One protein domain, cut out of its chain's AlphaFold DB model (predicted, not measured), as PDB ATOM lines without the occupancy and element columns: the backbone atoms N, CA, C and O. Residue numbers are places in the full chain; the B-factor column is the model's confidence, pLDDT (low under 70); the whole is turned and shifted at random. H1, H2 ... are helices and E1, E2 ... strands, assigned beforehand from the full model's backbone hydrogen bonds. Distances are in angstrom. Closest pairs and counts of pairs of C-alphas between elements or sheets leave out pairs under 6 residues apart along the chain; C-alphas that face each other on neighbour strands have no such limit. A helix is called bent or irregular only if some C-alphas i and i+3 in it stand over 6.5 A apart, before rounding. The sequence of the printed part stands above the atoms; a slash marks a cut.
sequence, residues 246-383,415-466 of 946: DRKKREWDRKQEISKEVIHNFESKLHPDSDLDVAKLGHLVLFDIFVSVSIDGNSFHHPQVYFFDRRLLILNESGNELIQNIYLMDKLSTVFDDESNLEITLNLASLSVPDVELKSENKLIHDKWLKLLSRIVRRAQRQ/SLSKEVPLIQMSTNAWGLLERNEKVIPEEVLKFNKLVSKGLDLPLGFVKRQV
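Overview. This is residues 246 to 383 and 415 to 466 of the 946 residues of a protein of Ogataea parapolymorpha (strain ATCC 26012 / BCRC 20466 / JCM 22074 / NRRL Y-7560 / DL-1) (UniProt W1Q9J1). Two antiparallel sheets share one helix: H2 packs along one face of the five-strand sheet E3 E2 E9 E8 E7 and also on one face of the four-strand sheet E1 E4 E5 E6, whose other face is partly covered by H1. H4 packs on H1, and H5 and H6 lie farthest from the middle. The printed part has 190 residues with six named helices and nine named strands, H1, then E1 to E9, then H2 to H6; its class is mixed, helices and strands. It is compact and rounded, with a radius of gyration of the C-alphas of 16.5 A and spans of 49 by 40 by 35 A.

Arrangement. Start at the largest sheet, in order E3 at residues 298 to 301, E2 at 292 to 295, E9 at 356 to 359, E8 at 343 to 348 and E7 at 332 to 338. E2 and E3 are a hairpin, with N 300 and O 293 2.8 A apart; E2 and E9 are antiparallel neighbours, with N 294 and O 357 within hydrogen-bond range at 2.9 A. E7 E8 E9 are a meander, each strand the antiparallel neighbour of the one before, with N 336 and O 345 at 2.9 A and N 346 and O 356 at 2.8 A. H2, residues 363 to 380, makes two layers with this sheet, helix on one face: its height over the sheet is 8.9 A, and it runs along the strands, over E8 and E7, at 18 degrees to E8 on the local plane. Its closest C-alphas to E7 are Ser 374 and Val 335, 6.1 A. Look next at the other sheet, E1 at 284 to 289, E4 at 304 to 308, E5 at 311 to 315 and E6 at 322 to 327. N 305 and O 288 are 2.9 A apart; in the meander E4 E5 E6, N 308 and O 311 are at 2.8 A and N 326 and O 312 at 2.8 A. H1, residues 246 to 267, and H2 lie on opposite faces of it, at heights of 10.0 A and 10.7 A. H3, residues 416 to 419, only grazes this sheet, and so does H4, residues 430 to 439. H1 and H4 touch, Ile 258 and Val 439 having the closest C-alphas at 6.0 A, at a steep tilt of 56 degrees, opposite ways. H5, residues 442 to 451, is close to but not clearly touching H4, the C-alphas of Glu 437 and Leu 445 being closest at 7.9 A. H6, residues 459 to 464, is close to but not clearly touching H5, the C-alphas of Glu 443 and Phe 461 being closest at 7.6 A. In H1, H5 and H6 every O i to N i+4 pair is within hydrogen-bond range, in H2 13 of 14, in H4 0 of 6 with 4 of 7 O i to N i+3 pairs; H3 is too short for an O i to N i+4 pair.

Along the chain. Find C-alpha 246 at (64.492, 46.937, -21.571); from there H1 runs 31.7 A to C-alpha 267. E7 starts at C-alpha 332, (34.189, 62.374, -11.001), and is 17.8 A long; E8 is 16.2 A and H2 25.8 A. H4 is irregular, with C-alphas 435 and 438 9.1 A apart. H6 ends at C-alpha 464, (47.825, 37.202, -13.708).

Size, cuts and confidence. The two C-alphas farthest apart are those of Leu 351 and Leu 455, 50.5 A. Residues 384 to 414 are not printed, and C-alphas 383 and 415 are 15.6 A apart across this cut. Of the links printed whole, H1 to E1 is the long one, with 16 residues. The mean pLDDT of the printed part is 80.8; 24 residues are under 70, among them 349 to 354, 380 to 383 and 454 to 460.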
ATOM      1  N   ASP A 246      64.599  47.568 -20.249       80.50
ATOM      2  CA  ASP A 246      64.492  46.937 -21.571       80.50
ATOM      3  C   ASP A 246      63.132  46.238 -21.782       80.50
ATOM      4  O   ASP A 246      62.533  46.327 -22.862       80.50
ATOM      5  N   ARG A 247      62.614  45.571 -20.741       81.62
ATOM      6  CA  ARG A 247      61.311  44.895 -20.742       81.62
ATOM      7  C   ARG A 247      60.178  45.908 -20.602       81.62
ATOM      8  O   ARG A 247      59.208  45.835 -21.347       81.62
ATOM      9  N   LYS A 248      60.340  46.895 -19.722       83.81
ATOM     10  CA  LYS A 248      59.463  48.057 -19.523       83.81
ATOM     11  C   LYS A 248      59.225  48.819 -20.821       83.81
ATOM     12  O   LYS A 248      58.075  49.050 -21.183       83.81
ATOM     13  N   LYS A 249      60.286  49.133 -21.577       85.00
ATOM     14  CA  LYS A 249      60.149  49.750 -22.901       85.00
ATOM     15  C   LYS A 249      59.366  48.857 -23.869       85.00
ATOM     16  O   LYS A 249      58.430  49.330 -24.502       85.00
ATOM     17  N   ARG A 250      59.711  47.568 -23.953       85.44
ATOM     18  CA  ARG A 250      59.064  46.602 -24.862       85.44
ATOM     19  C   ARG A 250      57.566  46.441 -24.587       85.44
ATOM     20  O   ARG A 250      56.770  46.405 -25.520       85.44
ATOM     21  N   GLU A 251      57.186  46.363 -23.316       85.06
ATOM     22  CA  GLU A 251      55.787  46.286 -22.894       85.06
ATOM     23  C   GLU A 251      55.053  47.618 -23.117       85.06
ATOM     24  O   GLU A 251      53.914  47.613 -23.576       85.06
ATOM     25  N   TRP A 252      55.698  48.768 -22.889       86.69
ATOM     26  CA  TRP A 252      55.121  50.075 -23.224       86.69
ATOM     27  C   TRP A 252      54.860  50.235 -24.726       86.69
ATOM     28  O   TRP A 252      53.753  50.611 -25.110       86.69
ATOM     29  N   ASP A 253      55.836  49.901 -25.575       87.44
ATOM     30  CA  ASP A 253      55.710  49.985 -27.034       87.44
ATOM     31  C   ASP A 253      54.529  49.119 -27.529       87.44
ATOM     32  O   ASP A 253      53.685  49.605 -28.289       87.44
ATOM     33  N   ARG A 254      54.382  47.891 -26.999       87.06
ATOM     34  CA  ARG A 254      53.221  47.009 -27.246       87.06
ATOM     35  C   ARG A 254      51.890  47.622 -26.804       87.06
ATOM     36  O   ARG A 254      50.919  47.558 -27.552       87.06
ATOM     37  N   LYS A 255      51.811  48.257 -25.626       89.50
ATOM     38  CA  LYS A 255      50.579  48.950 -25.197       89.50
ATOM     39  C   LYS A 255      50.188  50.085 -26.134       89.50
ATOM     40  O   LYS A 255      48.997  50.296 -26.361       89.50
ATOM     41  N   GLN A 256      51.157  50.829 -26.669       88.19
ATOM     42  CA  GLN A 256      50.871  51.894 -27.632       88.19
ATOM     43  C   GLN A 256      50.444  51.330 -29.000       88.19
ATOM     44  O   GLN A 256      49.708  52.001 -29.717       88.19
ATOM     45  N   GLU A 257      50.861  50.114 -29.362       89.12
ATOM     46  CA  GLU A 257      50.356  49.386 -30.536       89.12
ATOM     47  C   GLU A 257      48.907  48.909 -30.321       89.12
ATOM     48  O   GLU A 257      48.032  49.275 -31.105       89.12
ATOM     49  N   ILE A 258      48.624  48.236 -29.196       89.50
ATOM     50  CA  ILE A 258      47.263  47.856 -28.761       89.50
ATOM     51  C   ILE A 258      46.335  49.077 -28.750       89.50
ATOM     52  O   ILE A 258      45.250  49.034 -29.323       89.50
ATOM     53  N   SER A 259      46.769  50.190 -28.151       89.88
ATOM     54  CA  SER A 259      45.969  51.421 -28.061       89.88
ATOM     55  C   SER A 259      45.588  51.971 -29.438       89.88
ATOM     56  O   SER A 259      44.459  52.418 -29.619       89.88
ATOM     57  N   LYS A 260      46.501  51.922 -30.419       89.12
ATOM     58  CA  LYS A 260      46.235  52.380 -31.793       89.12
ATOM     59  C   LYS A 260      45.249  51.470 -32.516       89.12
ATOM     60  O   LYS A 260      44.360  51.985 -33.180       89.12
ATOM     61  N   GLU A 261      45.383  50.153 -32.377       89.56
ATOM     62  CA  GLU A 261      44.474  49.188 -33.008       89.56
ATOM     63  C   GLU A 261      43.063  49.257 -32.387       89.56
ATOM     64  O   GLU A 261      42.073  49.282 -33.116       89.56
ATOM     65  N   VAL A 262      42.958  49.406 -31.056       89.38
ATOM     66  CA  VAL A 262      41.682  49.666 -30.358       89.38
ATOM     67  C   VAL A 262      41.010  50.935 -30.893       89.38
ATOM     68  O   VAL A 262      39.837  50.890 -31.264       89.38
ATOM     69  N   ILE A 263      41.752  52.048 -30.957       88.94
ATOM     70  CA  ILE A 263      41.250  53.332 -31.468       88.94
ATOM     71  C   ILE A 263      40.805  53.194 -32.927       88.94
ATOM     72  O   ILE A 263      39.671  53.533 -33.253       88.94
ATOM     73  N   HIS A 264      41.657  52.636 -33.789       87.62
ATOM     74  CA  HIS A 264      41.365  52.470 -35.210       87.62
ATOM     75  C   HIS A 264      40.121  51.601 -35.454       87.62
ATOM     76  O   HIS A 264      39.326  51.894 -36.347       87.62
ATOM     77  N   ASN A 265      39.903  50.562 -34.641       86.50
ATOM     78  CA  ASN A 265      38.729  49.704 -34.756       86.50
ATOM     79  C   ASN A 265      37.419  50.483 -34.558       86.50
ATOM     80  O   ASN A 265      36.539  50.369 -35.413       86.50
ATOM     81  N   PHE A 266      37.282  51.298 -33.501       86.94
ATOM     82  CA  PHE A 266      36.062  52.099 -33.310       86.94
ATOM     83  C   PHE A 266      36.005  53.333 -34.225       86.94
ATOM     84  O   PHE A 266      34.946  53.638 -34.770       86.94
ATOM     85  N   GLU A 267      37.132  53.996 -34.490       87.06
ATOM     86  CA  GLU A 267      37.212  55.131 -35.423       87.06
ATOM     87  C   GLU A 267      36.787  54.718 -36.845       87.06
ATOM     88  O   GLU A 267      36.096  55.469 -37.524       87.06
ATOM     89  N   SER A 268      37.088  53.480 -37.267       84.56
ATOM     90  CA  SER A 268      36.639  52.918 -38.554       84.56
ATOM     91  C   SER A 268      35.135  52.602 -38.644       84.56
ATOM     92  O   SER A 268      34.662  52.225 -39.718       84.56
ATOM     93  N   LYS A 269      34.393  52.704 -37.533       84.44
ATOM     94  CA  LYS A 269      32.972  52.326 -37.409       84.44
ATOM     95  C   LYS A 269      32.053  53.492 -37.043       84.44
ATOM     96  O   LYS A 269      30.879  53.453 -37.403       84.44
ATOM     97  N   LEU A 270      32.558  54.475 -36.297       85.75
ATOM     98  CA  LEU A 270      31.809  55.662 -35.882       85.75
ATOM     99  C   LEU A 270      31.430  56.544 -37.080       85.75
ATOM    100  O   LEU A 270      32.117  56.581 -38.102       85.75
ATOM    101  N   HIS A 271      30.339  57.302 -36.943       76.31
ATOM    102  CA  HIS A 271      29.966  58.295 -37.950       76.31
ATOM    103  C   HIS A 271      30.973  59.468 -37.967       76.31
ATOM    104  O   HIS A 271      31.384  59.912 -36.886       76.31
ATOM    105  N   PRO A 272      31.333  60.030 -39.142       70.94
ATOM    106  CA  PRO A 272      32.275  61.154 -39.238       70.94
ATOM    107  C   PRO A 272      31.875  62.414 -38.455       70.94
ATOM    108  O   PRO A 272      32.743  63.197 -38.086       70.94
ATOM    109  N   ASP A 273      30.580  62.596 -38.181       66.12
ATOM    110  CA  ASP A 273      30.035  63.724 -37.406       66.12
ATOM    111  C   ASP A 273      30.010  63.477 -35.878       66.12
ATOM    112  O   ASP A 273      29.322  64.187 -35.146       66.12
ATOM    113  N   SER A 274      30.702  62.447 -35.376       71.19
ATOM    114  CA  SER A 274      30.782  62.175 -33.933       71.19
ATOM    115  C   SER A 274      31.684  63.182 -33.201       71.19
ATOM    116  O   SER A 274      32.763  63.532 -33.674       71.19
ATOM    117  N   ASP A 275      31.264  63.633 -32.011       70.81
ATOM    118  CA  ASP A 275      31.999  64.601 -31.169       70.81
ATOM    119  C   ASP A 275      33.165  63.933 -30.404       70.81
ATOM    120  O   ASP A 275      33.242  63.914 -29.169       70.81
ATOM    121  N   LEU A 276      34.057  63.286 -31.160       79.94
ATOM    122  CA  LEU A 276      35.152  62.472 -30.647       79.94
ATOM    123  C   LEU A 276      36.499  62.902 -31.236       79.94
ATOM    124  O   LEU A 276      37.009  62.328 -32.194       79.94
ATOM    125  N   ASP A 277      37.127  63.890 -30.599       80.31
ATOM    126  CA  ASP A 277      38.525  64.227 -30.871       80.31
ATOM    127  C   ASP A 277      39.457  63.119 -30.340       80.31
ATOM    128  O   ASP A 277      39.884  63.127 -29.178       80.31
ATOM    129  N   VAL A 278      39.760  62.162 -31.219       79.31
ATOM    130  CA  VAL A 278      40.638  61.009 -30.974       79.31
ATOM    131  C   VAL A 278      42.021  61.435 -30.464       79.31
ATOM    132  O   VAL A 278      42.572  60.805 -29.558       79.31
ATOM    133  N   ALA A 279      42.564  62.557 -30.951       76.88
ATOM    134  CA  ALA A 279      43.866  63.069 -30.519       76.88
ATOM    135  C   ALA A 279      43.862  63.598 -29.067       76.88
ATOM    136  O   ALA A 279      44.927  63.784 -28.475       76.88
ATOM    137  N   LYS A 280      42.681  63.807 -28.466       78.62
ATOM    138  CA  LYS A 280      42.488  64.249 -27.071       78.62
ATOM    139  C   LYS A 280      41.996  63.141 -26.124       78.62
ATOM    140  O   LYS A 280      41.540  63.460 -25.018       78.62
ATOM    141  N   LEU A 281      42.074  61.865 -26.517       79.31
ATOM    142  CA  LEU A 281      41.736  60.727 -25.647       79.31
ATOM    143  C   LEU A 281      42.812  60.454 -24.580       79.31
ATOM    144  O   LEU A 281      42.484  60.286 -23.404       79.31
ATOM    145  N   GLY A 282      44.091  60.483 -24.966       80.62
ATOM    146  CA  GLY A 282      45.221  60.090 -24.113       80.62
ATOM    147  C   GLY A 282      45.577  58.605 -24.255       80.62
ATOM    148  O   GLY A 282      45.206  57.968 -25.237       80.62
ATOM    149  N   HIS A 283      46.318  58.049 -23.292       86.00
ATOM    150  CA  HIS A 283      46.665  56.623 -23.297       86.00
ATOM    151  C   HIS A 283      45.507  55.768 -22.769       86.00
ATOM    152  O   HIS A 283      44.824  56.162 -21.819       86.00
ATOM    153  N   LEU A 284      45.305  54.598 -23.378       90.06
ATOM    154  CA  LEU A 284      44.317  53.608 -22.950       90.06
ATOM    155  C   LEU A 284      44.789  52.907 -21.665       90.06
ATOM    156  O   LEU A 284      45.961  52.549 -21.540       90.06
ATOM    157  N   VAL A 285      43.871  52.711 -20.721       89.44
ATOM    158  CA  VAL A 285      44.121  52.102 -19.405       89.44
ATOM    159  C   VAL A 285      43.397  50.759 -19.291       89.44
ATOM    160  O   VAL A 285      44.039  49.761 -18.974       89.44
ATOM    161  N   LEU A 286      42.094  50.724 -19.601       93.06
ATOM    162  CA  LEU A 286      41.277  49.504 -19.686       93.06
ATOM    163  C   LEU A 286      40.315  49.550 -20.881       93.06
ATOM    164  O   LEU A 286      39.877  50.626 -21.290       93.06
ATOM    165  N   PHE A 287      39.930  48.379 -21.384       93.56
ATOM    166  CA  PHE A 287      38.798  48.188 -22.287       93.56
ATOM    167  C   PHE A 287      38.089  46.860 -21.985       93.56
ATOM    168  O   PHE A 287      38.721  45.808 -21.964       93.56
ATOM    169  N   ASP A 288      36.783  46.888 -21.732       93.56
ATOM    170  CA  ASP A 288      35.972  45.704 -21.407       93.56
ATOM    171  C   ASP A 288      34.534  45.884 -21.929       93.56
ATOM    172  O   ASP A 288      34.082  47.002 -22.189       93.56
ATOM    173  N   ILE A 289      33.811  44.776 -22.087       91.00
ATOM    174  CA  ILE A 289      32.379  44.760 -22.412       91.00
ATOM    175  C   ILE A 289      31.603  44.527 -21.113       91.00
ATOM    176  O   ILE A 289      31.824  43.523 -20.430       91.00
ATOM    177  N   PHE A 290      30.697  45.441 -20.773       91.06
ATOM    178  CA  PHE A 290      29.835  45.332 -19.590       91.06
ATOM    179  C   PHE A 290      28.512  44.642 -19.942       91.06
ATOM    180  O   PHE A 290      28.096  44.661 -21.093       91.06
ATOM    181  N   VAL A 291      27.827  44.039 -18.966       90.00
ATOM    182  CA  VAL A 291      26.530  43.368 -19.210       90.00
ATOM    183  C   VAL A 291      25.441  44.412 -19.457       90.00
ATOM    184  O   VAL A 291      24.653  44.304 -20.400       90.00
ATOM    185  N   SER A 292      25.459  45.483 -18.664       90.31
ATOM    186  CA  SER A 292      24.714  46.701 -18.960       90.31
ATOM    187  C   SER A 292      25.398  47.941 -18.400       90.31
ATOM    188  O   SER A 292      26.090  47.870 -17.383       90.31
ATOM    189  N   VAL A 293      25.149  49.087 -19.031       91.06
ATOM    190  CA  VAL A 293      25.452  50.412 -18.478       91.06
ATOM    191  C   VAL A 293      24.183  51.251 -18.468       91.06
ATOM    192  O   VAL A 293      23.482  51.315 -19.474       91.06
ATOM    193  N   SER A 294      23.889  51.883 -17.338       89.44
ATOM    194  CA  SER A 294      22.765  52.804 -17.158       89.44
ATOM    195  C   SER A 294      23.265  54.246 -17.160       89.44
ATOM    196  O   SER A 294      24.301  54.543 -16.562       89.44
ATOM    197  N   ILE A 295      22.549  55.135 -17.852       87.19
ATOM    198  CA  ILE A 295      22.850  56.571 -17.936       87.19
ATOM    199  C   ILE A 295      21.528  57.344 -17.868       87.19
ATOM    200  O   ILE A 295      20.668  57.173 -18.735       87.19
ATOM    201  N   ASP A 296      21.341  58.164 -16.829       77.44
ATOM    202  CA  ASP A 296      20.063  58.847 -16.530       77.44
ATOM    203  C   ASP A 296      18.852  57.878 -16.501       77.44
ATOM    204  O   ASP A 296      17.738  58.221 -16.901       77.44
ATOM    205  N   GLY A 297      19.073  56.627 -16.071       74.88
ATOM    206  CA  GLY A 297      18.066  55.555 -16.056       74.88
ATOM    207  C   GLY A 297      17.804  54.867 -17.405       74.88
ATOM    208  O   GLY A 297      16.932  54.000 -17.484       74.88
ATOM    209  N   ASN A 298      18.538  55.211 -18.469       84.81
ATOM    210  CA  ASN A 298      18.502  54.493 -19.746       84.81
ATOM    211  C   ASN A 298      19.547  53.371 -19.736       84.81
ATOM    212  O   ASN A 298      20.746  53.646 -19.737       84.81
ATOM    213  N   SER A 299      19.099  52.114 -19.740       87.38
ATOM    214  CA  SER A 299      19.970  50.934 -19.722       87.38
ATOM    215  C   SER A 299      20.349  50.460 -21.130       87.38
ATOM    216  O   SER A 299      19.487  50.043 -21.908       87.38
ATOM    217  N   PHE A 300      21.645  50.437 -21.425       89.50
ATOM    218  CA  PHE A 300      22.236  49.868 -22.636       89.50
ATOM    219  C   PHE A 300      22.824  48.488 -22.323       89.50
ATOM    220  O   PHE A 300      23.535  48.345 -21.329       89.50
ATOM    221  N   HIS A 301      22.558  47.481 -23.159       89.81
ATOM    222  CA  HIS A 301      23.092  46.120 -22.998       89.81
ATOM    223  C   HIS A 301      24.351  45.899 -23.846       89.81
ATOM    224  O   HIS A 301      24.478  46.475 -24.926       89.81
ATOM    225  N   HIS A 302      25.285  45.100 -23.324       88.62
ATOM    226  CA  HIS A 302      26.581  44.778 -23.943       88.62
ATOM    227  C   HIS A 302      27.421  45.963 -24.490       88.62
ATOM    228  O   HIS A 302      28.086  45.798 -25.516       88.62
ATOM    229  N   PRO A 303      27.445  47.160 -23.862       92.44
ATOM    230  CA  PRO A 303      28.233  48.278 -24.373       92.44
ATOM    231  C   PRO A 303      29.743  48.015 -24.272       92.44
ATOM    232  O   PRO A 303      30.233  47.414 -23.311       92.44
ATOM    233  N   GLN A 304      30.488  48.532 -25.252       93.56
ATOM    234  CA  GLN A 304      31.950  48.525 -25.260       93.56
ATOM    235  C   GLN A 304      32.443  49.749 -24.475       93.56
ATOM    236  O   GLN A 304      32.163  50.890 -24.855       93.56
ATOM    237  N   VAL A 305      33.155  49.525 -23.366       94.31
ATOM    238  CA  VAL A 305      33.570  50.586 -22.437       94.31
ATOM    239  C   VAL A 305      35.093  50.706 -22.431       94.31
ATOM    240  O   VAL A 305      35.806  49.740 -22.157       94.31
ATOM    241  N   TYR A 306      35.600  51.911 -22.699       93.62
ATOM    242  CA  TYR A 306      37.030  52.218 -22.760       93.62
ATOM    243  C   TYR A 306      37.387  53.299 -21.747       93.62
ATOM    244  O   TYR A 306      36.818  54.393 -21.749       93.62
ATOM    245  N   PHE A 307      38.377  53.020 -20.912       92.00
ATOM    246  CA  PHE A 307      38.914  53.962 -19.945       92.00
ATOM    247  C   PHE A 307      40.318  54.393 -20.379       92.00
ATOM    248  O   PHE A 307      41.241  53.582 -20.456       92.00
ATOM    249  N   PHE A 308      40.467  55.684 -20.663       89.50
ATOM    250  CA  PHE A 308      41.720  56.373 -20.961       89.50
ATOM    251  C   PHE A 308      42.138  57.234 -19.762       89.50
ATOM    252  O   PHE A 308      41.281  57.660 -18.991       89.50
ATOM    253  N   ASP A 309      43.424  57.597 -19.657       79.50
ATOM    254  CA  ASP A 309      44.029  58.360 -18.538       79.50
ATOM    255  C   ASP A 309      43.230  59.594 -18.050       79.50
ATOM    256  O   ASP A 309      43.445  60.063 -16.932       79.50
ATOM    257  N   ARG A 310      42.341  60.169 -18.876       77.12
ATOM    258  CA  ARG A 310      41.477  61.313 -18.520       77.12
ATOM    259  C   ARG A 310      39.996  61.153 -18.884       77.12
ATOM    260  O   ARG A 310      39.218  62.058 -18.580       77.12
ATOM    261  N   ARG A 311      39.593  60.070 -19.559       86.31
ATOM    262  CA  ARG A 311      38.251  59.933 -20.151       86.31
ATOM    263  C   ARG A 311      37.675  58.528 -20.012       86.31
ATOM    264  O   ARG A 311      38.395  57.550 -20.176       86.31
ATOM    265  N   LEU A 312      36.363  58.450 -19.813       89.38
ATOM    266  CA  LEU A 312      35.567  57.235 -19.968       89.38
ATOM    267  C   LEU A 312      34.716  57.369 -21.237       89.38
ATOM    268  O   LEU A 312      33.969  58.338 -21.382       89.38
ATOM    269  N   LEU A 313      34.861  56.419 -22.156       91.19
ATOM    270  CA  LEU A 313      34.160  56.356 -23.434       91.19
ATOM    271  C   LEU A 313      33.252  55.125 -23.438       91.19
ATOM    272  O   LEU A 313      33.711  54.024 -23.135       91.19
ATOM    273  N   ILE A 314      31.978  55.308 -23.776       91.62
ATOM    274  CA  ILE A 314      30.972  54.240 -23.801       91.62
ATOM    275  C   ILE A 314      30.380  54.193 -25.212       91.62
ATOM    276  O   ILE A 314      29.810  55.185 -25.674       91.62
ATOM    277  N   LEU A 315      30.531  53.057 -25.895       91.31
ATOM    278  CA  LEU A 315      29.969  52.782 -27.221       91.31
ATOM    279  C   LEU A 315      28.935  51.648 -27.148       91.31
ATOM    280  O   LEU A 315      28.940  50.854 -26.206       91.31
ATOM    281  N   ASN A 316      28.068  51.539 -28.157       88.38
ATOM    282  CA  ASN A 316      27.119  50.421 -28.261       88.38
ATOM    283  C   ASN A 316      27.811  49.064 -28.545       88.38
ATOM    284  O   ASN A 316      29.006  49.015 -28.845       88.38
ATOM    285  N   GLU A 317      27.056  47.958 -28.487       87.06
ATOM    286  CA  GLU A 317      27.561  46.578 -28.669       87.06
ATOM    287  C   GLU A 317      28.367  46.374 -29.965       87.06
ATOM    288  O   GLU A 317      29.319  45.596 -29.989       87.06
ATOM    289  N   SER A 318      28.050  47.104 -31.039       83.06
ATOM    290  CA  SER A 318      28.765  47.000 -32.322       83.06
ATOM    291  C   SER A 318      29.987  47.932 -32.444       83.06
ATOM    292  O   SER A 318      30.872  47.706 -33.282       83.06
ATOM    293  N   GLY A 319      30.073  48.951 -31.582       83.81
ATOM    294  CA  GLY A 319      31.116  49.977 -31.588       83.81
ATOM    295  C   GLY A 319      30.967  51.016 -32.707       83.81
ATOM    296  O   GLY A 319      31.975  51.576 -33.130       83.81
ATOM    297  N   ASN A 320      29.751  51.237 -33.228       84.62
ATOM    298  CA  ASN A 320      29.471  52.196 -34.313       84.62
ATOM    299  C   ASN A 320      28.749  53.481 -33.859       84.62
ATOM    300  O   ASN A 320      28.615  54.422 -34.640       84.62
ATOM    301  N   GLU A 321      28.317  53.541 -32.600       86.94
ATOM    302  CA  GLU A 321      27.593  54.667 -32.010       86.94
ATOM    303  C   GLU A 321      28.235  55.059 -30.679       86.94
ATOM    304  O   GLU A 321      28.537  54.203 -29.842       86.94
ATOM    305  N   LEU A 322      28.431  56.364 -30.492       88.88
ATOM    306  CA  LEU A 322      28.936  56.950 -29.258       88.88
ATOM    307  C   LEU A 322      27.770  57.215 -28.305       88.88
ATOM    308  O   LEU A 322      26.988  58.132 -28.535       88.88
ATOM    309  N   ILE A 323      27.686  56.438 -27.224       87.62
ATOM    310  CA  ILE A 323      26.671  56.626 -26.182       87.62
ATOM    311  C   ILE A 323      27.077  57.788 -25.264       87.62
ATOM    312  O   ILE A 323      26.256  58.652 -24.969       87.62
ATOM    313  N   GLN A 324      28.335  57.825 -24.797       86.31
ATOM    314  CA  GLN A 324      28.791  58.863 -23.860       86.31
ATOM    315  C   GLN A 324      30.323  59.067 -23.857       86.31
ATOM    316  O   GLN A 324      31.093  58.117 -24.012       86.31
ATOM    317  N   ASN A 325      30.767  60.314 -23.632       87.12
ATOM    318  CA  ASN A 325      32.176  60.746 -23.586       87.12
ATOM    319  C   ASN A 325      32.428  61.601 -22.323       87.12
ATOM    320  O   ASN A 325      32.168  62.805 -22.301       87.12
ATOM    321  N   ILE A 326      32.914  60.979 -21.245       84.44
ATOM    322  CA  ILE A 326      33.020  61.593 -19.911       84.44
ATOM    323  C   ILE A 326      34.467  61.995 -19.628       84.44
ATOM    324  O   ILE A 326      35.355  61.148 -19.615       84.44
ATOM    325  N   TYR A 327      34.715  63.273 -19.334       80.19
ATOM    326  CA  TYR A 327      36.015  63.739 -18.837       80.19
ATOM    327  C   TYR A 327      36.091  63.575 -17.314       80.19
ATOM    328  O   TYR A 327      35.319  64.200 -16.591       80.19
ATOM    329  N   LEU A 328      36.996  62.722 -16.829       75.31
ATOM    330  CA  LEU A 328      36.951  62.198 -15.456       75.31
ATOM    331  C   LEU A 328      37.567  63.140 -14.413       75.31
ATOM    332  O   LEU A 328      37.014  63.273 -13.326       75.31
ATOM    333  N   MET A 329      38.682  63.803 -14.742       65.56
ATOM    334  CA  MET A 329      39.518  64.524 -13.761       65.56
ATOM    335  C   MET A 329      38.790  65.668 -13.039       65.56
ATOM    336  O   MET A 329      39.025  65.873 -11.852       65.56
ATOM    337  N   ASP A 330      37.883  66.361 -13.734       64.25
ATOM    338  CA  ASP A 330      37.158  67.519 -13.191       64.25
ATOM    339  C   ASP A 330      35.704  67.186 -12.806       64.25
ATOM    340  O   ASP A 330      35.027  68.005 -12.185       64.25
ATOM    341  N   LYS A 331      35.194  66.007 -13.207       67.38
ATOM    342  CA  LYS A 331      33.779  65.632 -13.036       67.38
ATOM    343  C   LYS A 331      33.534  64.461 -12.091       67.38
ATOM    344  O   LYS A 331      32.433  64.398 -11.570       67.38
ATOM    345  N   LEU A 332      34.465  63.537 -11.856       75.44
ATOM    346  CA  LEU A 332      34.189  62.374 -11.001       75.44
ATOM    347  C   LEU A 332      34.250  62.765  -9.512       75.44
ATOM    348  O   LEU A 332      35.329  63.067  -9.004       75.44
ATOM    349  N   SER A 333      33.109  62.779  -8.807       76.00
ATOM    350  CA  SER A 333      33.061  63.191  -7.390       76.00
ATOM    351  C   SER A 333      33.324  62.037  -6.429       76.00
ATOM    352  O   SER A 333      34.091  62.176  -5.476       76.00
ATOM    353  N   THR A 334      32.663  60.909  -6.683       79.81
ATOM    354  CA  THR A 334      32.644  59.703  -5.851       79.81
ATOM    355  C   THR A 334      32.368  58.487  -6.729       79.81
ATOM    356  O   THR A 334      31.755  58.599  -7.790       79.81
ATOM    357  N   VAL A 335      32.813  57.324  -6.262       84.69
ATOM    358  CA  VAL A 335      32.499  56.014  -6.836       84.69
ATOM    359  C   VAL A 335      31.876  55.189  -5.719       84.69
ATOM    360  O   VAL A 335      32.419  55.178  -4.612       84.69
ATOM    361  N   PHE A 336      30.752  54.535  -5.997       84.50
ATOM    362  CA  PHE A 336      30.109  53.588  -5.090       84.50
ATOM    363  C   PHE A 336      30.148  52.171  -5.662       84.50
ATOM    364  O   PHE A 336      30.303  51.969  -6.867       84.50
ATOM    365  N   ASP A 337      30.019  51.215  -4.753       86.69
ATOM    366  CA  ASP A 337      30.162  49.779  -4.958       86.69
ATOM    367  C   ASP A 337      28.927  49.084  -4.369       86.69
ATOM    368  O   ASP A 337      28.601  49.290  -3.195       86.69
ATOM    369  N   ASP A 338      28.243  48.283  -5.187       84.38
ATOM    370  CA  ASP A 338      27.331  47.242  -4.726       84.38
ATOM    371  C   ASP A 338      27.899  45.854  -5.072       84.38
ATOM    372  O   ASP A 338      27.563  45.251  -6.101       84.38
ATOM    373  N   GLU A 339      28.719  45.318  -4.161       77.12
ATOM    374  CA  GLU A 339      29.275  43.961  -4.226       77.12
ATOM    375  C   GLU A 339      28.207  42.871  -4.436       77.12
ATOM    376  O   GLU A 339      28.527  41.797  -4.950       77.12
ATOM    377  N   SER A 340      26.951  43.109  -4.028       78.31
ATOM    378  CA  SER A 340      25.868  42.118  -4.122       78.31
ATOM    379  C   SER A 340      25.286  42.031  -5.532       78.31
ATOM    380  O   SER A 340      24.806  40.972  -5.931       78.31
ATOM    381  N   ASN A 341      25.337  43.134  -6.284       80.50
ATOM    382  CA  ASN A 341      24.857  43.236  -7.663       80.50
ATOM    383  C   ASN A 341      25.987  43.333  -8.708       80.50
ATOM    384  O   ASN A 341      25.687  43.378  -9.904       80.50
ATOM    385  N   LEU A 342      27.253  43.354  -8.262       84.19
ATOM    386  CA  LEU A 342      28.462  43.595  -9.064       84.19
ATOM    387  C   LEU A 342      28.357  44.875  -9.911       84.19
ATOM    388  O   LEU A 342      28.739  44.917 -11.089       84.19
ATOM    389  N   GLU A 343      27.863  45.936  -9.276       88.38
ATOM    390  CA  GLU A 343      27.491  47.201  -9.907       88.38
ATOM    391  C   GLU A 343      28.308  48.371  -9.341       88.38
ATOM    392  O   GLU A 343      28.531  48.457  -8.135       88.38
ATOM    393  N   ILE A 344      28.792  49.252 -10.221       89.38
ATOM    394  CA  ILE A 344      29.633  50.403  -9.867       89.38
ATOM    395  C   ILE A 344      28.899  51.682 -10.265       89.38
ATOM    396  O   ILE A 344      28.707  51.926 -11.457       89.38
ATOM    397  N   THR A 345      28.538  52.526  -9.299       87.50
ATOM    398  CA  THR A 345      27.894  53.823  -9.572       87.50
ATOM    399  C   THR A 345      28.933  54.942  -9.582       87.50
ATOM    400  O   THR A 345      29.699  55.114  -8.630       87.50
ATOM    401  N   LEU A 346      28.961  55.723 -10.661       87.56
ATOM    402  CA  LEU A 346      29.838  56.876 -10.845       87.56
ATOM    403  C   LEU A 346      29.019  58.159 -10.717       87.56
ATOM    404  O   LEU A 346      28.317  58.538 -11.655       87.56
ATOM    405  N   ASN A 347      29.133  58.839  -9.577       80.94
ATOM    406  CA  ASN A 347      28.482  60.131  -9.388       80.94
ATOM    407  C   ASN A 347      29.365  61.247  -9.931       80.94
ATOM    408  O   ASN A 347      30.569  61.326  -9.638       80.94
ATOM    409  N   LEU A 348      28.754  62.128 -10.717       79.19
ATOM    410  CA  LEU A 348      29.448  63.222 -11.376       79.19
ATOM    411  C   LEU A 348      29.100  64.563 -10.708       79.19
ATOM    412  O   LEU A 348      27.951  64.870 -10.417       79.19
ATOM    413  N   ALA A 349      30.120  65.388 -10.467       64.31
ATOM    414  CA  ALA A 349      30.109  66.598  -9.636       64.31
ATOM    415  C   ALA A 349      29.248  67.766 -10.171       64.31
ATOM    416  O   ALA A 349      29.355  68.894  -9.689       64.31
ATOM    417  N   SER A 350      28.433  67.526 -11.197       60.59
ATOM    418  CA  SER A 350      27.674  68.524 -11.942       60.59
ATOM    419  C   SER A 350      26.191  68.194 -11.879       60.59
ATOM    420  O   SER A 350      25.788  67.130 -12.332       60.59
ATOM    421  N   LEU A 351      25.363  69.156 -11.456       50.34
ATOM    422  CA  LEU A 351      23.888  69.077 -11.381       50.34
ATOM    423  C   LEU A 351      23.167  68.844 -12.736       50.34
ATOM    424  O   LEU A 351      21.960  69.036 -12.838       50.34
ATOM    425  N   SER A 352      23.905  68.512 -13.793       53.88
ATOM    426  CA  SER A 352      23.444  68.403 -15.181       53.88
ATOM    427  C   SER A 352      24.210  67.335 -15.976       53.88
ATOM    428  O   SER A 352      24.341  67.460 -17.195       53.88
ATOM    429  N   VAL A 353      24.827  66.362 -15.301       53.88
ATOM    430  CA  VAL A 353      25.527  65.239 -15.939       53.88
ATOM    431  C   VAL A 353      25.123  63.954 -15.204       53.88
ATOM    432  O   VAL A 353      25.140  63.985 -13.975       53.88
ATOM    433  N   PRO A 354      24.769  62.868 -15.917       58.19
ATOM    434  CA  PRO A 354      24.276  61.621 -15.334       58.19
ATOM    435  C   PRO A 354      25.117  61.043 -14.196       58.19
ATOM    436  O   PRO A 354      26.348  61.042 -14.262       58.19
ATOM    437  N   ASP A 355      24.431  60.410 -13.246       77.62
ATOM    438  CA  ASP A 355      24.984  59.236 -12.572       77.62
ATOM    439  C   ASP A 355      25.080  58.089 -13.601       77.62
ATOM    440  O   ASP A 355      24.189  57.915 -14.441       77.62
ATOM    441  N   VAL A 356      26.182  57.334 -13.571       86.75
ATOM    442  CA  VAL A 356      26.446  56.232 -14.517       86.75
ATOM    443  C   VAL A 356      26.665  54.933 -13.754       86.75
ATOM    444  O   VAL A 356      27.601  54.838 -12.962       86.75
ATOM    445  N   GLU A 357      25.829  53.927 -14.006       89.50
ATOM    446  CA  GLU A 357      25.870  52.629 -13.314       89.50
ATOM    447  C   GLU A 357      26.469  51.581 -14.267       89.50
ATOM    448  O   GLU A 357      25.928  51.329 -15.345       89.50
ATOM    449  N   LEU A 358      27.612  50.988 -13.903       91.50
ATOM    450  CA  LEU A 358      28.318  49.969 -14.688       91.50
ATOM    451  C   LEU A 358      28.078  48.581 -14.072       91.50
ATOM    452  O   LEU A 358      28.550  48.321 -12.965       91.50
ATOM    453  N   LYS A 359      27.393  47.671 -14.779       90.50
ATOM    454  CA  LYS A 359      27.029  46.336 -14.263       90.50
ATOM    455  C   LYS A 359      27.743  45.203 -15.003       90.50
ATOM    456  O   LYS A 359      27.777  45.174 -16.237       90.50
ATOM    457  N   SER A 360      28.283  44.235 -14.263       86.81
ATOM    458  CA  SER A 360      29.010  43.088 -14.828       86.81
ATOM    459  C   SER A 360      28.667  41.767 -14.131       86.81
ATOM    460  O   SER A 360      28.387  41.754 -12.941       86.81
ATOM    461  N   GLU A 361      28.744  40.644 -14.848       81.06
ATOM    462  CA  GLU A 361      28.618  39.293 -14.260       81.06
ATOM    463  C   GLU A 361      29.961  38.724 -13.755       81.06
ATOM    464  O   GLU A 361      29.997  37.671 -13.119       81.06
ATOM    465  N   ASN A 362      31.084  39.398 -14.026       79.19
ATOM    466  CA  ASN A 362      32.425  38.911 -13.704       79.19
ATOM    467  C   ASN A 362      33.094  39.806 -12.652       79.19
ATOM    468  O   ASN A 362      33.498  40.930 -12.960       79.19
ATOM    469  N   LYS A 363      33.290  39.278 -11.436       80.88
ATOM    470  CA  LYS A 363      33.928  40.016 -10.330       80.88
ATOM    471  C   LYS A 363      35.338  40.537 -10.677       80.88
ATOM    472  O   LYS A 363      35.708  41.599 -10.202       80.88
ATOM    473  N   LEU A 364      36.090  39.895 -11.583       81.81
ATOM    474  CA  LEU A 364      37.392  40.418 -12.041       81.81
ATOM    475  C   LEU A 364      37.286  41.696 -12.889       81.81
ATOM    476  O   LEU A 364      38.233  42.483 -12.910       81.81
ATOM    477  N   ILE A 365      36.163  41.915 -13.584       86.94
ATOM    478  CA  ILE A 365      35.886  43.189 -14.262       86.94
ATOM    479  C   ILE A 365      35.515  44.221 -13.198       86.94
ATOM    480  O   ILE A 365      36.173  45.255 -13.103       86.94
ATOM    481  N   HIS A 366      34.530  43.901 -12.356       86.38
ATOM    482  CA  HIS A 366      34.068  44.772 -11.277       86.38
ATOM    483  C   HIS A 366      35.227  45.284 -10.395       86.38
ATOM    484  O   HIS A 366      35.499  46.484 -10.388       86.38
ATOM    485  N   ASP A 367      35.979  44.388  -9.744       82.94
ATOM    486  CA  ASP A 367      37.061  44.731  -8.807       82.94
ATOM    487  C   ASP A 367      38.130  45.622  -9.462       82.94
ATOM    488  O   ASP A 367      38.596  46.604  -8.877       82.94
ATOM    489  N   LYS A 368      38.511  45.300 -10.705       87.31
ATOM    490  CA  LYS A 368      39.550  46.016 -11.457       87.31
ATOM    491  C   LYS A 368      39.103  47.428 -11.843       87.31
ATOM    492  O   LYS A 368      39.861  48.382 -11.648       87.31
ATOM    493  N   TRP A 369      37.882  47.581 -12.354       90.38
ATOM    494  CA  TRP A 369      37.339  48.884 -12.746       90.38
ATOM    495  C   TRP A 369      37.050  49.766 -11.526       90.38
ATOM    496  O   TRP A 369      37.502  50.915 -11.489       90.38
ATOM    497  N   LEU A 370      36.400  49.215 -10.493       88.00
ATOM    498  CA  LEU A 370      36.121  49.892  -9.222       88.00
ATOM    499  C   LEU A 370      37.404  50.458  -8.601       88.00
ATOM    500  O   LEU A 370      37.458  51.636  -8.231       88.00
ATOM    501  N   LYS A 371      38.461  49.638  -8.535       85.06
ATOM    502  CA  LYS A 371      39.759  50.026  -7.974       85.06
ATOM    503  C   LYS A 371      40.375  51.216  -8.713       85.06
ATOM    504  O   LYS A 371      40.798  52.178  -8.067       85.06
ATOM    505  N   LEU A 372      40.448  51.177 -10.046       86.25
ATOM    506  CA  LEU A 372      41.085  52.257 -10.809       86.25
ATOM    507  C   LEU A 372      40.271  53.553 -10.777       86.25
ATOM    508  O   LEU A 372      40.848  54.619 -10.567       86.25
ATOM    509  N   LEU A 373      38.944  53.478 -10.908       87.44
ATOM    510  CA  LEU A 373      38.066  54.650 -10.821       87.44
ATOM    511  C   LEU A 373      38.148  55.294  -9.422       87.44
ATOM    512  O   LEU A 373      38.281  56.514  -9.301       87.44
ATOM    513  N   SER A 374      38.228  54.476  -8.368       83.81
ATOM    514  CA  SER A 374      38.483  54.938  -6.995       83.81
ATOM    515  C   SER A 374      39.856  55.606  -6.819       83.81
ATOM    516  O   SER A 374      39.971  56.576  -6.064       83.81
ATOM    517  N   ARG A 375      40.908  55.139  -7.518       80.31
ATOM    518  CA  ARG A 375      42.228  55.806  -7.528       80.31
ATOM    519  C   ARG A 375      42.153  57.207  -8.152       80.31
ATOM    520  O   ARG A 375      42.833  58.104  -7.654       80.31
ATOM    521  N   ILE A 376      41.318  57.433  -9.175       79.62
ATOM    522  CA  ILE A 376      41.121  58.771  -9.776       79.62
ATOM    523  C   ILE A 376      40.523  59.734  -8.749       79.62
ATOM    524  O   ILE A 376      41.096  60.798  -8.527       79.62
ATOM    525  N   VAL A 377      39.429  59.352  -8.077       77.44
ATOM    526  CA  VAL A 377      38.784  60.197  -7.050       77.44
ATOM    527  C   VAL A 377      39.770  60.553  -5.940       77.44
ATOM    528  O   VAL A 377      39.924  61.729  -5.601       77.44
ATOM    529  N   ARG A 378      40.515  59.559  -5.429       74.44
ATOM    530  CA  ARG A 378      41.560  59.788  -4.420       74.44
ATOM    531  C   ARG A 378      42.639  60.760  -4.915       74.44
ATOM    532  O   ARG A 378      43.091  61.582  -4.128       74.44
ATOM    533  N   ARG A 379      43.036  60.727  -6.194       70.81
ATOM    534  CA  ARG A 379      44.004  61.682  -6.780       70.81
ATOM    535  C   ARG A 379      43.418  63.083  -6.986       70.81
ATOM    536  O   ARG A 379      44.085  64.056  -6.646       70.81
ATOM    537  N   ALA A 380      42.182  63.202  -7.469       65.50
ATOM    538  CA  ALA A 380      41.514  64.489  -7.690       65.50
ATOM    539  C   ALA A 380      41.311  65.272  -6.378       65.50
ATOM    540  O   ALA A 380      41.599  66.465  -6.310       65.50
ATOM    541  N   GLN A 381      40.912  64.586  -5.301       63.28
ATOM    542  CA  GLN A 381      40.728  65.187  -3.971       63.28
ATOM    543  C   GLN A 381      42.036  65.668  -3.309       63.28
ATOM    544  O   GLN A 381      41.978  66.436  -2.349       63.28
ATOM    545  N   ARG A 382      43.208  65.235  -3.797       55.38
ATOM    546  CA  ARG A 382      44.527  65.541  -3.210       55.38
ATOM    547  C   ARG A 382      45.228  66.758  -3.808       55.38
ATOM    548  O   ARG A 382      46.245  67.172  -3.256       55.38
ATOM    549  N   GLN A 383      44.733  67.347  -4.900       49.56
ATOM    550  CA  GLN A 383      45.317  68.603  -5.374       49.56
ATOM    551  C   GLN A 383      45.050  69.717  -4.347       49.56
ATOM    552  O   GLN A 383      43.893  69.925  -3.966       49.56
ATOM    553  N   SER A 415      49.937  59.133 -15.176       64.56
ATOM    554  CA  SER A 415      49.420  58.167 -16.157       64.56
ATOM    555  C   SER A 415      49.141  56.797 -15.526       64.56
ATOM    556  O   SER A 415      50.057  55.998 -15.317       64.56
ATOM    557  N   LEU A 416      47.861  56.498 -15.284       74.56
ATOM    558  CA  LEU A 416      47.386  55.184 -14.829       74.56
ATOM    559  C   LEU A 416      47.702  54.083 -15.856       74.56
ATOM    560  O   LEU A 416      47.892  52.927 -15.476       74.56
ATOM    561  N   SER A 417      47.857  54.435 -17.140       76.00
ATOM    562  CA  SER A 417      48.306  53.502 -18.184       76.00
ATOM    563  C   SER A 417      49.693  52.889 -17.914       76.00
ATOM    564  O   SER A 417      50.001  51.816 -18.445       76.00
ATOM    565  N   LYS A 418      50.532  53.514 -17.068       76.25
ATOM    566  CA  LYS A 418      51.813  52.939 -16.615       76.25
ATOM    567  C   LYS A 418      51.629  51.878 -15.513       76.25
ATOM    568  O   LYS A 418      52.395  50.919 -15.462       76.25
ATOM    569  N   GLU A 419      50.595  52.004 -14.684       76.56
ATOM    570  CA  GLU A 419      50.353  51.145 -13.514       76.56
ATOM    571  C   GLU A 419      49.704  49.798 -13.871       76.56
ATOM    572  O   GLU A 419      50.110  48.765 -13.346       76.56
ATOM    573  N   VAL A 420      48.710  49.785 -14.767       84.44
ATOM    574  CA  VAL A 420      47.974  48.560 -15.152       84.44
ATOM    575  C   VAL A 420      48.862  47.648 -16.007       84.44
ATOM    576  O   VAL A 420      49.319  48.109 -17.049       84.44
ATOM    577  N   PRO A 421      49.122  46.374 -15.669       87.06
ATOM    578  CA  PRO A 421      49.927  45.487 -16.519       87.06
ATOM    579  C   PRO A 421      49.280  45.230 -17.890       87.06
ATOM    580  O   PRO A 421      48.057  45.242 -18.008       87.06
ATOM    581  N   LEU A 422      50.076  44.968 -18.940       86.69
ATOM    582  CA  LEU A 422      49.557  44.813 -20.313       86.69
ATOM    583  C   LEU A 422      48.479  43.725 -20.402       86.69
ATOM    584  O   LEU A 422      47.419  43.952 -20.980       86.69
ATOM    585  N   ILE A 423      48.714  42.575 -19.762       84.69
ATOM    586  CA  ILE A 423      47.775  41.448 -19.755       84.69
ATOM    587  C   ILE A 423      46.420  41.809 -19.118       84.69
ATOM    588  O   ILE A 423      45.410  41.211 -19.474       84.69
ATOM    589  N   GLN A 424      46.385  42.814 -18.231       87.31
ATOM    590  CA  GLN A 424      45.190  43.262 -17.510       87.31
ATOM    591  C   GLN A 424      44.403  44.365 -18.235       87.31
ATOM    592  O   GLN A 424      43.324  44.717 -17.757       87.31
ATOM    593  N   MET A 425      44.881  44.886 -19.377       88.94
ATOM    594  CA  MET A 425      44.186  45.948 -20.133       88.94
ATOM    595  C   MET A 425      42.764  45.560 -20.568       88.94
ATOM    596  O   MET A 425      41.934  46.443 -20.759       88.94
ATOM    597  N   SER A 426      42.469  44.264 -20.689       89.31
ATOM    598  CA  SER A 426      41.113  43.746 -20.874       89.31
ATOM    599  C   SER A 426      40.948  42.392 -20.183       89.31
ATOM    600  O   SER A 426      41.893  41.607 -20.098       89.31
ATOM    601  N   THR A 427      39.745  42.124 -19.681       85.38
ATOM    602  CA  THR A 427      39.308  40.839 -19.116       85.38
ATOM    603  C   THR A 427      38.515  40.012 -20.120       85.38
ATOM    604  O   THR A 427      38.660  38.793 -20.118       85.38
ATOM    605  N   ASN A 428      37.651  40.638 -20.931       85.81
ATOM    606  CA  ASN A 428      36.757  39.918 -21.853       85.81
ATOM    607  C   ASN A 428      36.766  40.410 -23.312       85.81
ATOM    608  O   ASN A 428      36.300  39.671 -24.182       85.81
ATOM    609  N   ALA A 429      37.318  41.592 -23.601       86.31
ATOM    610  CA  ALA A 429      37.151  42.298 -24.874       86.31
ATOM    611  C   ALA A 429      38.331  42.159 -25.861       86.31
ATOM    612  O   ALA A 429      38.374  42.861 -26.871       86.31
ATOM    613  N   TRP A 430      39.277  41.238 -25.632       86.00
ATOM    614  CA  TRP A 430      40.405  41.003 -26.551       86.00
ATOM    615  C   TRP A 430      39.979  40.624 -27.989       86.00
ATOM    616  O   TRP A 430      40.729  40.900 -28.924       86.00
ATOM    617  N   GLY A 431      38.773  40.071 -28.191       78.38
ATOM    618  CA  GLY A 431      38.190  39.819 -29.522       78.38
ATOM    619  C   GLY A 431      37.994  41.083 -30.376       78.38
ATOM    620  O   GLY A 431      38.043  41.032 -31.603       78.38
ATOM    621  N   LEU A 432      37.927  42.273 -29.761       81.69
ATOM    622  CA  LEU A 432      37.912  43.544 -30.499       81.69
ATOM    623  C   LEU A 432      39.175  43.764 -31.362       81.69
ATOM    624  O   LEU A 432      39.176  44.661 -32.202       81.69
ATOM    625  N   LEU A 433      40.231  42.961 -31.189       83.62
ATOM    626  CA  LEU A 433      41.496  43.045 -31.930       83.62
ATOM    627  C   LEU A 433      41.706  41.896 -32.936       83.62
ATOM    628  O   LEU A 433      42.781  41.792 -33.523       83.62
ATOM    629  N   GLU A 434      40.682  41.072 -33.199       71.31
ATOM    630  CA  GLU A 434      40.710  39.941 -34.153       71.31
ATOM    631  C   GLU A 434      41.293  40.278 -35.536       71.31
ATOM    632  O   GLU A 434      41.956  39.449 -36.157       71.31
ATOM    633  N   ARG A 435      41.095  41.514 -36.019       71.19
ATOM    634  CA  ARG A 435      41.629  41.984 -37.311       71.19
ATOM    635  C   ARG A 435      43.164  41.966 -37.381       71.19
ATOM    636  O   ARG A 435      43.709  41.937 -38.484       71.19
ATOM    637  N   ASN A 436      43.851  41.994 -36.238       79.69
ATOM    638  CA  ASN A 436      45.305  42.057 -36.152       79.69
ATOM    639  C   ASN A 436      45.835  41.233 -34.961       79.69
ATOM    640  O   ASN A 436      46.447  41.765 -34.034       79.69
ATOM    641  N   GLU A 437      45.639  39.907 -35.007       76.94
ATOM    642  CA  GLU A 437      46.077  38.954 -33.964       76.94
ATOM    643  C   GLU A 437      47.530  39.148 -33.490       76.94
ATOM    644  O   GLU A 437      47.845  38.850 -32.344       76.94
ATOM    645  N   LYS A 438      48.422  39.683 -34.337       80.62
ATOM    646  CA  LYS A 438      49.838  39.946 -34.012       80.62
ATOM    647  C   LYS A 438      50.039  40.932 -32.856       80.62
ATOM    648  O   LYS A 438      51.095  40.911 -32.230       80.62
ATOM    649  N   VAL A 439      49.055  41.798 -32.615       82.31
ATOM    650  CA  VAL A 439      49.050  42.810 -31.546       82.31
ATOM    651  C   VAL A 439      48.512  42.223 -30.230       82.31
ATOM    652  O   VAL A 439      48.791  42.744 -29.150       82.31
ATOM    653  N   ILE A 440      47.784  41.104 -30.299       82.19
ATOM    654  CA  ILE A 440      47.287  40.373 -29.131       82.19
ATOM    655  C   ILE A 440      48.444  39.551 -28.527       82.19
ATOM    656  O   ILE A 440      49.161  38.868 -29.262       82.19
ATOM    657  N   PRO A 441      48.649  39.551 -27.194       83.50
ATOM    658  CA  PRO A 441      49.694  38.739 -26.578       83.50
ATOM    659  C   PRO A 441      49.509  37.247 -26.864       83.50
ATOM    660  O   PRO A 441      48.410  36.710 -26.712       83.50
ATOM    661  N   GLU A 442      50.602  36.542 -27.176       81.25
ATOM    662  CA  GLU A 442      50.579  35.091 -27.419       81.25
ATOM    663  C   GLU A 442      49.881  34.303 -26.306       81.25
ATOM    664  O   GLU A 442      49.282  33.267 -26.562       81.25
ATOM    665  N   GLU A 443      49.984  34.771 -25.064       76.56
ATOM    666  CA  GLU A 443      49.396  34.137 -23.885       76.56
ATOM    667  C   GLU A 443      47.863  34.206 -23.909       76.56
ATOM    668  O   GLU A 443      47.206  33.217 -23.592       76.56
ATOM    669  N   VAL A 444      47.300  35.327 -24.381       80.69
ATOM    670  CA  VAL A 444      45.858  35.503 -24.622       80.69
ATOM    671  C   VAL A 444      45.412  34.640 -25.804       80.69
ATOM    672  O   VAL A 444      44.391  33.964 -25.716       80.69
ATOM    673  N   LEU A 445      46.195  34.582 -26.889       80.06
ATOM    674  CA  LEU A 445      45.900  33.719 -28.042       80.06
ATOM    675  C   LEU A 445      45.920  32.226 -27.662       80.06
ATOM    676  O   LEU A 445      45.022  31.470 -28.037       80.06
ATOM    677  N   LYS A 446      46.916  31.798 -26.875       78.44
ATOM    678  CA  LYS A 446      47.031  30.439 -26.320       78.44
ATOM    679  C   LYS A 446      45.845  30.125 -25.406       78.44
ATOM    680  O   LYS A 446      45.238  29.072 -25.566       78.44
ATOM    681  N   PHE A 447      45.476  31.049 -24.517       76.19
ATOM    682  CA  PHE A 447      44.298  30.932 -23.657       76.19
ATOM    683  C   PHE A 447      43.004  30.778 -24.480       76.19
ATOM    684  O   PHE A 447      42.320  29.765 -24.353       76.19
ATOM    685  N   ASN A 448      42.714  31.696 -25.409       73.00
ATOM    686  CA  ASN A 448      41.521  31.654 -26.270       73.00
ATOM    687  C   ASN A 448      41.414  30.349 -27.079       73.00
ATOM    688  O   ASN A 448      40.324  29.802 -27.262       73.00
ATOM    689  N   LYS A 449      42.550  29.810 -27.539       75.44
ATOM    690  CA  LYS A 449      42.643  28.539 -28.276       75.44
ATOM    691  C   LYS A 449      42.424  27.291 -27.402       75.44
ATOM    692  O   LYS A 449      42.159  26.221 -27.949       75.44
ATOM    693  N   LEU A 450      42.525  27.408 -26.075       70.19
ATOM    694  CA  LEU A 450      42.128  26.364 -25.122       70.19
ATOM    695  C   LEU A 450      40.636  26.479 -24.780       70.19
ATOM    696  O   LEU A 450      39.916  25.486 -24.885       70.19
ATOM    697  N   VAL A 451      40.148  27.692 -24.482       68.94
ATOM    698  CA  VAL A 451      38.728  27.936 -24.155       68.94
ATOM    699  C   VAL A 451      37.805  27.558 -25.314       68.94
ATOM    700  O   VAL A 451      36.835  26.836 -25.110       68.94
ATOM    701  N   SER A 452      38.143  27.946 -26.550       67.81
ATOM    702  CA  SER A 452      37.358  27.590 -27.749       67.81
ATOM    703  C   SER A 452      37.352  26.089 -28.077       67.81
ATOM    704  O   SER A 452      36.560  25.644 -28.906       67.81
ATOM    705  N   LYS A 453      38.199  25.294 -27.410       72.62
ATOM    706  CA  LYS A 453      38.224  23.826 -27.483       72.62
ATOM    707  C   LYS A 453      37.571  23.135 -26.279       72.62
ATOM    708  O   LYS A 453      37.547  21.909 -26.252       72.62
ATOM    709  N   GLY A 454      37.078  23.884 -25.289       59.16
ATOM    710  CA  GLY A 454      36.559  23.323 -24.037       59.16
ATOM    711  C   GLY A 454      37.626  22.642 -23.170       59.16
ATOM    712  O   GLY A 454      37.298  21.737 -22.409       59.16
ATOM    713  N   LEU A 455      38.898  23.035 -23.313       62.22
ATOM    714  CA  LEU A 455      40.016  22.504 -22.529       62.22
ATOM    715  C   LEU A 455      40.205  23.292 -21.225       62.22
ATOM    716  O   LEU A 455      39.811  24.456 -21.135       62.22
ATOM    717  N   ASP A 456      40.838  22.660 -20.232       56.03
ATOM    718  CA  ASP A 456      41.047  23.249 -18.905       56.03
ATOM    719  C   ASP A 456      41.741  24.619 -18.961       56.03
ATOM    720  O   ASP A 456      42.757  24.832 -19.631       56.03
ATOM    721  N   LEU A 457      41.177  25.557 -18.202       62.22
ATOM    722  CA  LEU A 457      41.616  26.946 -18.136       62.22
ATOM    723  C   LEU A 457      42.974  27.036 -17.413       62.22
ATOM    724  O   LEU A 457      43.062  26.652 -16.242       62.22
ATOM    725  N   PRO A 458      44.042  27.564 -18.044       64.00
ATOM    726  CA  PRO A 458      45.363  27.598 -17.426       64.00
ATOM    727  C   PRO A 458      45.379  28.605 -16.267       64.00
ATOM    728  O   PRO A 458      45.525  29.813 -16.462       64.00
ATOM    729  N   LEU A 459      45.255  28.091 -15.039       62.53
ATOM    730  CA  LEU A 459      45.103  28.864 -13.796       62.53
ATOM    731  C   LEU A 459      46.167  29.963 -13.603       62.53
ATOM    732  O   LEU A 459      45.880  30.987 -12.989       62.53
ATOM    733  N   GLY A 460      47.379  29.781 -14.141       65.19
ATOM    734  CA  GLY A 460      48.437  30.798 -14.113       65.19
ATOM    735  C   GLY A 460      48.094  32.079 -14.887       65.19
ATOM    736  O   GLY A 460      48.424  33.168 -14.428       65.19
ATOM    737  N   PHE A 461      47.375  31.978 -16.011       71.31
ATOM    738  CA  PHE A 461      46.895  33.147 -16.760       71.31
ATOM    739  C   PHE A 461      45.815  33.897 -15.970       71.31
ATOM    740  O   PHE A 461      45.883  35.113 -15.825       71.31
ATOM    741  N   VAL A 462      44.845  33.170 -15.405       71.62
ATOM    742  CA  VAL A 462      43.732  33.784 -14.657       71.62
ATOM    743  C   VAL A 462      44.224  34.458 -13.373       71.62
ATOM    744  O   VAL A 462      43.741  35.529 -13.022       71.62
ATOM    745  N   LYS A 463      45.257  33.916 -12.717       72.94
ATOM    746  CA  LYS A 463      45.921  34.589 -11.588       72.94
ATOM    747  C   LYS A 463      46.582  35.911 -11.988       72.94
ATOM    748  O   LYS A 463      46.419  36.898 -11.279       72.94
ATOM    749  N   ARG A 464      47.225  35.971 -13.159       78.31
ATOM    750  CA  ARG A 464      47.825  37.202 -13.708       78.31
ATOM    751  C   ARG A 464      46.792  38.248 -14.161       78.31
ATOM    752  O   ARG A 464      47.164  39.404 -14.351       78.31
ATOM    753  N   GLN A 465      45.508  37.889 -14.276       77.94
ATOM    754  CA  GLN A 465      44.406  38.846 -14.479       77.94
ATOM    755  C   GLN A 465      43.967  39.564 -13.192       77.94
ATOM    756  O   GLN A 465      43.342  40.621 -13.278       77.94
ATOM    757  N   VAL A 466      44.293  39.033 -12.008       79.56
ATOM    758  CA  VAL A 466      43.950  39.672 -10.731       79.56
ATOM    759  C   VAL A 466      44.843  40.892 -10.520       79.56
ATOM    760  O   VAL A 466      46.071  40.797 -10.547       79.56
TER     761      VAL A 466